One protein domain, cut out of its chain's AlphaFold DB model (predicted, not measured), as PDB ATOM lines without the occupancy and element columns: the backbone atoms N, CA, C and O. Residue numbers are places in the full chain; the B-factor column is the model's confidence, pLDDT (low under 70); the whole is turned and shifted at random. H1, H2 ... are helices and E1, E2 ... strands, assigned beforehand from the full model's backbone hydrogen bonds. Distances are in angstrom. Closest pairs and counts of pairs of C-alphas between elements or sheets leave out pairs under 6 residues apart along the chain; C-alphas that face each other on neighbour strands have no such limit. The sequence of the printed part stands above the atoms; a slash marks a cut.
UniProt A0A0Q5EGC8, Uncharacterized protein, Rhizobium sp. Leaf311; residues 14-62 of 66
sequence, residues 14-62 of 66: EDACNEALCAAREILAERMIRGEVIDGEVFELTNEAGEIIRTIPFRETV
ATOM      1  N   GLU A  14      -5.611   9.232  -6.997       87.56
ATOM      2  CA  GLU A  14      -4.439  10.045  -6.681       87.56
ATOM      3  C   GLU A  14      -4.082  10.975  -7.846       87.56
ATOM      4  O   GLU A  14      -3.878  12.166  -7.619       87.56
ATOM      5  N   ASP A  15      -4.114  10.475  -9.085       87.62
ATOM      6  CA  ASP A  15      -3.957  11.293 -10.294       87.62
ATOM      7  C   ASP A  15      -5.061  12.350 -10.398       87.62
ATOM      8  O   ASP A  15      -4.766  13.532 -10.567       87.62
ATOM      9  N   ALA A  16      -6.321  11.957 -10.178       87.94
ATOM     10  CA  ALA A  16      -7.445  12.893 -10.163       87.94
ATOM     11  C   ALA A  16      -7.284  13.986  -9.093       87.94
ATOM     12  O   ALA A  16      -7.620  15.146  -9.327       87.94
ATOM     13  N   CYS A  17      -6.758  13.636  -7.915       86.44
ATOM     14  CA  CYS A  17      -6.476  14.609  -6.863       86.44
ATOM     15  C   CYS A  17      -5.343  15.553  -7.267       86.44
ATOM     16  O   CYS A  17      -5.472  16.759  -7.078       86.44
ATOM     17  N   ASN A  18      -4.238  15.027  -7.800       87.94
ATOM     18  CA  ASN A  18      -3.101  15.844  -8.217       87.94
ATOM     19  C   ASN A  18      -3.492  16.832  -9.318       87.94
ATOM     20  O   ASN A  18      -3.135  18.006  -9.215       87.94
ATOM     21  N   GLU A  19      -4.270  16.396 -10.312       88.06
ATOM     22  CA  GLU A  19      -4.759  17.300 -11.350       88.06
ATOM     23  C   GLU A  19      -5.701  18.352 -10.768       88.06
ATOM     24  O   GLU A  19      -5.495  19.542 -10.995       88.06
ATOM     25  N   ALA A  20      -6.695  17.948  -9.971       87.25
ATOM     26  CA  ALA A  20      -7.634  18.884  -9.356       87.25
ATOM     27  C   ALA A  20      -6.906  19.949  -8.520       87.25
ATOM     28  O   ALA A  20      -7.248  21.129  -8.576       87.25
ATOM     29  N   LEU A  21      -5.861  19.559  -7.781       86.19
ATOM     30  CA  LEU A  21      -5.012  20.495  -7.047       86.19
ATOM     31  C   LEU A  21      -4.221  21.415  -7.991       86.19
ATOM     32  O   LEU A  21      -4.070  22.599  -7.695       86.19
ATOM     33  N   CYS A  22      -3.700  20.899  -9.107       87.31
ATOM     34  CA  CYS A  22      -2.958  21.693 -10.085       87.31
ATOM     35  C   CYS A  22      -3.866  22.733 -10.760       87.31
ATOM     36  O   CYS A  22      -3.582  23.929 -10.692       87.31
ATOM     37  N   ALA A  23      -5.011  22.292 -11.282       86.75
ATOM     38  CA  ALA A  23      -6.017  23.142 -11.906       86.75
ATOM     39  C   ALA A  23      -6.549  24.204 -10.933       86.75
ATOM     40  O   ALA A  23      -6.640  25.381 -11.284       86.75
ATOM     41  N   ALA A  24      -6.824  23.835  -9.674       85.56
ATOM     42  CA  ALA A  24      -7.245  24.809  -8.666       85.56
ATOM     43  C   ALA A  24      -6.178  25.884  -8.463       85.56
ATOM     44  O   ALA A  24      -6.525  27.058  -8.385       85.56
ATOM     45  N   ARG A  25      -4.885  25.534  -8.435       86.06
ATOM     46  CA  ARG A  25      -3.808  26.531  -8.299       86.06
ATOM     47  C   ARG A  25      -3.740  27.483  -9.484       86.06
ATOM     48  O   ARG A  25      -3.491  28.666  -9.263       86.06
ATOM     49  N   GLU A  26      -3.944  26.997 -10.702       86.94
ATOM     50  CA  GLU A  26      -3.954  27.842 -11.901       86.94
ATOM     51  C   GLU A  26      -5.123  28.828 -11.869       86.94
ATOM     52  O   GLU A  26      -4.907  30.040 -11.971       86.94
ATOM     53  N   ILE A  27      -6.334  28.331 -11.595       84.81
ATOM     54  CA  ILE A  27      -7.528  29.172 -11.467       84.81
ATOM     55  C   ILE A  27      -7.319  30.199 -10.351       84.81
ATOM     56  O   ILE A  27      -7.533  31.392 -10.553       84.81
ATOM     57  N   LEU A  28      -6.839  29.769  -9.183       83.94
ATOM     58  CA  LEU A  28      -6.566  30.655  -8.055       83.94
ATOM     59  C   LEU A  28      -5.536  31.728  -8.381       83.94
ATOM     60  O   LEU A  28      -5.740  32.880  -8.009       83.94
ATOM     61  N   ALA A  29      -4.447  31.381  -9.068       85.94
ATOM     62  CA  ALA A  29      -3.431  32.345  -9.465       85.94
ATOM     63  C   ALA A  29      -4.029  33.416 -10.389       85.94
ATOM     64  O   ALA A  29      -3.828  34.610 -10.164       85.94
ATOM     65  N   GLU A  30      -4.824  33.011 -11.378       86.19
ATOM     66  CA  GLU A  30      -5.519  33.938 -12.268       86.19
ATOM     67  C   GLU A  30      -6.527  34.831 -11.534       86.19
ATOM     68  O   GLU A  30      -6.527  36.052 -11.721       86.19
ATOM     69  N   ARG A  31      -7.371  34.241 -10.681       84.12
ATOM     70  CA  ARG A  31      -8.350  34.957  -9.845       84.12
ATOM     71  C   ARG A  31      -7.655  35.959  -8.924       84.12
ATOM     72  O   ARG A  31      -8.078  37.110  -8.826       84.12
ATOM     73  N   MET A  32      -6.551  35.546  -8.300       83.56
ATOM     74  CA  MET A  32      -5.747  36.379  -7.410       83.56
ATOM     75  C   MET A  32      -5.149  37.576  -8.154       83.56
ATOM     76  O   MET A  32      -5.224  38.697  -7.657       83.56
ATOM     77  N   ILE A  33      -4.621  37.366  -9.364       85.44
ATOM     78  CA  ILE A  33      -4.117  38.449 -10.223       85.44
ATOM     79  C   ILE A  33      -5.243  39.426 -10.593       85.44
ATOM     80  O   ILE A  33      -5.022  40.636 -10.633       85.44
ATOM     81  N   ARG A  34      -6.454  38.917 -10.845       87.19
ATOM     82  CA  ARG A  34      -7.640  39.727 -11.167       87.19
ATOM     83  C   ARG A  34      -8.254  40.432  -9.948       87.19
ATOM     84  O   ARG A  34      -9.095  41.310 -10.134       87.19
ATOM     85  N   GLY A  35      -7.835  40.092  -8.726       83.44
ATOM     86  CA  GLY A  35      -8.425  40.607  -7.487       83.44
ATOM     87  C   GLY A  35      -9.831  40.065  -7.216       83.44
ATOM     88  O   GLY A  35     -10.629  40.727  -6.553       83.44
ATOM     89  N   GLU A  36     -10.154  38.891  -7.757       81.06
ATOM     90  CA  GLU A  36     -11.447  38.240  -7.569       81.06
ATOM     91  C   GLU A  36     -11.501  37.499  -6.228       81.06
ATOM     92  O   GLU A  36     -10.502  36.969  -5.734       81.06
ATOM     93  N   VAL A  37     -12.687  37.479  -5.617       75.00
ATOM     94  CA  VAL A  37     -12.905  36.782  -4.348       75.00
ATOM     95  C   VAL A  37     -13.032  35.293  -4.627       75.00
ATOM     96  O   VAL A  37     -13.966  34.860  -5.294       75.00
ATOM     97  N   ILE A  38     -12.103  34.528  -4.071       71.00
ATOM     98  CA  ILE A  38     -12.161  33.071  -4.044       71.00
ATOM     99  C   ILE A  38     -12.918  32.679  -2.774       71.00
ATOM    100  O   ILE A  38     -12.373  32.747  -1.664       71.00
ATOM    101  N   ASP A  39     -14.178  32.277  -2.921       71.50
ATOM    102  CA  ASP A  39     -14.969  31.766  -1.805       71.50
ATOM    103  C   ASP A  39     -15.826  30.569  -2.220       71.50
ATOM    104  O   ASP A  39     -16.615  30.637  -3.156       71.50
ATOM    105  N   GLY A  40     -15.661  29.460  -1.497       72.44
ATOM    106  CA  GLY A  40     -16.510  28.276  -1.626       72.44
ATOM    107  C   GLY A  40     -16.292  27.387  -2.855       72.44
ATOM    108  O   GLY A  40     -16.978  26.376  -2.959       72.44
ATOM    109  N   GLU A  41     -15.358  27.702  -3.757       84.25
ATOM    110  CA  GLU A  41     -15.062  26.861  -4.927       84.25
ATOM    111  C   GLU A  41     -14.384  25.540  -4.519       84.25
ATOM    112  O   GLU A  41     -13.435  25.509  -3.723       84.25
ATOM    113  N   VAL A  42     -14.893  24.437  -5.072       85.44
ATOM    114  CA  VAL A  42     -14.425  23.078  -4.800       85.44
ATOM    115  C   VAL A  42     -14.375  22.262  -6.090       85.44
ATOM    116  O   VAL A  42     -15.211  22.438  -6.969       85.44
ATOM    117  N   PHE A  43     -13.418  21.344  -6.181       86.19
ATOM    118  CA  PHE A  43     -13.424  20.277  -7.175       86.19
ATOM    119  C   PHE A  43     -14.158  19.060  -6.633       86.19
ATOM    120  O   PHE A  43     -13.860  18.585  -5.537       86.19
ATOM    121  N   GLU A  44     -15.086  18.530  -7.419       87.88
ATOM    122  CA  GLU A  44     -15.800  17.294  -7.120       87.88
ATOM    123  C   GLU A  44     -15.212  16.169  -7.970       87.88
ATOM    124  O   GLU A  44     -15.253  16.205  -9.196       87.88
ATOM    125  N   LEU A  45     -14.635  15.168  -7.312       86.25
ATOM    126  CA  LEU A  45     -14.172  13.955  -7.964       86.25
ATOM    127  C   LEU A  45     -15.310  12.948  -7.924       86.25
ATOM    128  O   LEU A  45     -15.782  12.589  -6.841       86.25
ATOM    129  N   THR A  46     -15.710  12.464  -9.095       86.94
ATOM    130  CA  THR A  46     -16.749  11.446  -9.241       86.94
ATOM    131  C   THR A  46     -16.174  10.118  -9.715       86.94
ATOM    132  O   THR A  46     -15.235  10.094 -10.506       86.94
ATOM    133  N   ASN A  47     -16.753   9.005  -9.265       85.25
ATOM    134  CA  ASN A  47     -16.463   7.685  -9.830       85.25
ATOM    135  C   ASN A  47     -17.193   7.468 -11.173       85.25
ATOM    136  O   ASN A  47     -17.990   8.297 -11.612       85.25
ATOM    137  N   GLU A  48     -16.980   6.310 -11.802       82.00
ATOM    138  CA  GLU A  48     -17.653   5.922 -13.055       82.00
ATOM    139  C   GLU A  48     -19.188   5.847 -12.938       82.00
ATOM    140  O   GLU A  48     -19.900   5.966 -13.936       82.00
ATOM    141  N   ALA A  49     -19.718   5.669 -11.723       82.94
ATOM    142  CA  ALA A  49     -21.154   5.696 -11.446       82.94
ATOM    143  C   ALA A  49     -21.716   7.129 -11.318       82.94
ATOM    144  O   ALA A  49     -22.931   7.298 -11.207       82.94
ATOM    145  N   GLY A  50     -20.857   8.154 -11.368       80.75
ATOM    146  CA  GLY A  50     -21.216   9.561 -11.187       80.75
ATOM    147  C   GLY A  50     -21.390   9.970  -9.723       80.75
ATOM    148  O   GLY A  50     -21.949  11.027  -9.447       80.75
ATOM    149  N   GLU A  51     -20.943   9.145  -8.777       85.81
ATOM    150  CA  GLU A  51     -21.005   9.454  -7.350       85.81
ATOM    151  C   GLU A  51     -19.772  10.245  -6.930       85.81
ATOM    152  O   GLU A  51     -18.646   9.862  -7.253       85.81
ATOM    153  N   ILE A  52     -19.976  11.322  -6.171       88.62
ATOM    154  CA  ILE A  52     -18.889  12.137  -5.626       88.62
ATOM    155  C   ILE A  52     -18.165  11.320  -4.556       88.62
ATOM    156  O   ILE A  52     -18.691  11.067  -3.474       88.62
ATOM    157  N   ILE A  53     -16.943  10.911  -4.871       90.06
ATOM    158  CA  ILE A  53     -16.075  10.152  -3.969       90.06
ATOM    159  C   ILE A  53     -15.187  11.070  -3.138       90.06
ATOM    160  O   ILE A  53     -14.733  10.679  -2.061       90.06
ATOM    161  N   ARG A  54     -14.931  12.293  -3.618       87.06
ATOM    162  CA  ARG A  54     -14.123  13.276  -2.900       87.06
ATOM    163  C   ARG A  54     -14.440  14.695  -3.350       87.06
ATOM    164  O   ARG A  54     -14.722  14.929  -4.518       87.06
ATOM    165  N   THR A  55     -14.307  15.637  -2.427       89.31
ATOM    166  CA  THR A  55     -14.414  17.069  -2.705       89.31
ATOM    167  C   THR A  55     -13.141  17.756  -2.229       89.31
ATOM    168  O   THR A  55     -12.738  17.563  -1.082       89.31
ATOM    169  N   ILE A  56     -12.494  18.521  -3.104       85.94
ATOM    170  CA  ILE A  56     -11.243  19.228  -2.825       85.94
ATOM    171  C   ILE A  56     -11.530  20.727  -2.884       85.94
ATOM    172  O   ILE A  56     -11.715  21.271  -3.974       85.94
ATOM    173  N   PRO A  57     -11.595  21.427  -1.743       85.12
ATOM    174  CA  PRO A  57     -11.776  22.864  -1.762       85.12
ATOM    175  C   PRO A  57     -10.535  23.546  -2.322       85.12
ATOM    176  O   PRO A  57      -9.410  23.164  -2.008       85.12
ATOM    177  N   PHE A  58     -10.724  24.616  -3.093       82.19
ATOM    178  CA  PHE A  58      -9.608  25.358  -3.687       82.19
ATOM    179  C   PHE A  58      -8.632  25.857  -2.617       82.19
ATOM    180  O   PHE A  58      -7.419  25.847  -2.812       82.19
ATOM    181  N   ARG A  59      -9.153  26.197  -1.433       78.69
ATOM    182  CA  ARG A  59      -8.358  26.564  -0.254       78.69
ATOM    183  C   ARG A  59      -7.328  25.507   0.157       78.69
ATOM    184  O   ARG A  59      -6.304  25.880   0.706       78.69
ATOM    185  N   GLU A  60      -7.556  24.224  -0.124       79.38
ATOM    186  CA  GLU A  60      -6.611  23.142   0.198       79.38
ATOM    187  C   GLU A  60      -5.316  23.236  -0.628       79.38
ATOM    188  O   GLU A  60      -4.263  22.771  -0.198       79.38
ATOM    189  N   THR A  61      -5.364  23.896  -1.788       74.44
ATOM    190  CA  THR A  61      -4.183  24.087  -2.641       74.44
ATOM    191  C   THR A  61      -3.262  25.222  -2.208       74.44
ATOM    192  O   THR A  61      -2.098  25.269  -2.619       74.44
ATOM    193  N   VAL A  62      -3.765  26.142  -1.388       68.75
ATOM    194  CA  VAL A  62      -3.024  27.303  -0.897       68.75
ATOM    195  C   VAL A  62      -2.657  27.023   0.549       68.75
ATOM    196  O   VAL A  62      -3.489  27.100   1.449       68.75
TER     197      VAL A  62
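AT A GLANCE: This is residues 14 to 62 of the 66 residues of an uncharacterized protein of Rhizobium sp. Leaf311 (UniProt A0A0Q5EGC8). One long helix, H1, makes most of the length, and a two-stranded hairpin, E1 and E2, runs along one side of it, beside its residues 16 to 24. The short helix H2 packs on H1 near its middle, while residues 30 to 35, of which 30 to 34 belong to H1, stick out free. The printed part has 49 residues, with two named helices and two named strands in the order H1, E1, E2, H2; the sheet, E1 - E2, is antiparallel and the class is mixed, helices and strands. The whole is only just loose, close to compact, with a radius of gyration of the C-alphas of 11.7 A, and only just elongated, with spans of 37 by 19 by 14 A.

IN THESE COORDINATES: Find C-alpha 14 at (-4.439, 10.045, -6.681); from there H1, residues 14 to 34, runs 30.2 A to C-alpha 34 at (-7.640, 39.727, -11.167). Next come E1, residues 42 to 46, 12.7 A long, and E2, residues 52 to 57, 13.4 A long. H2, residues 58 to 61, measures 5.7 A and ends at C-alpha 61, (-4.183, 24.087, -2.641).

HOW THE PARTS SIT: Start with H1, where every O i to N i+4 pair is within hydrogen-bond range; H2 is too short for such a pair, and its one O i to N i+3 pair is within range. The closest C-alphas of H1 and E1 are those of Ala 20 and Phe 43, 6.3 A apart. E1 and E2 form an antiparallel hairpin at 162 degrees, with N 43 and O 56 at 2.8 A and N 56 and O 43 at 2.8 A. H1 touches H2 with residues 21 to 28 alone, the closest C-alphas being those of Ala 24 and Phe 58, 5.5 A.

THE WHOLE: The C-alphas farthest apart are those of Gly 35 and Ala 49, 37.4 A. The printed part has no cut, and no link is long. The mean pLDDT of the printed part is 83.9, and residue 62 is under 70.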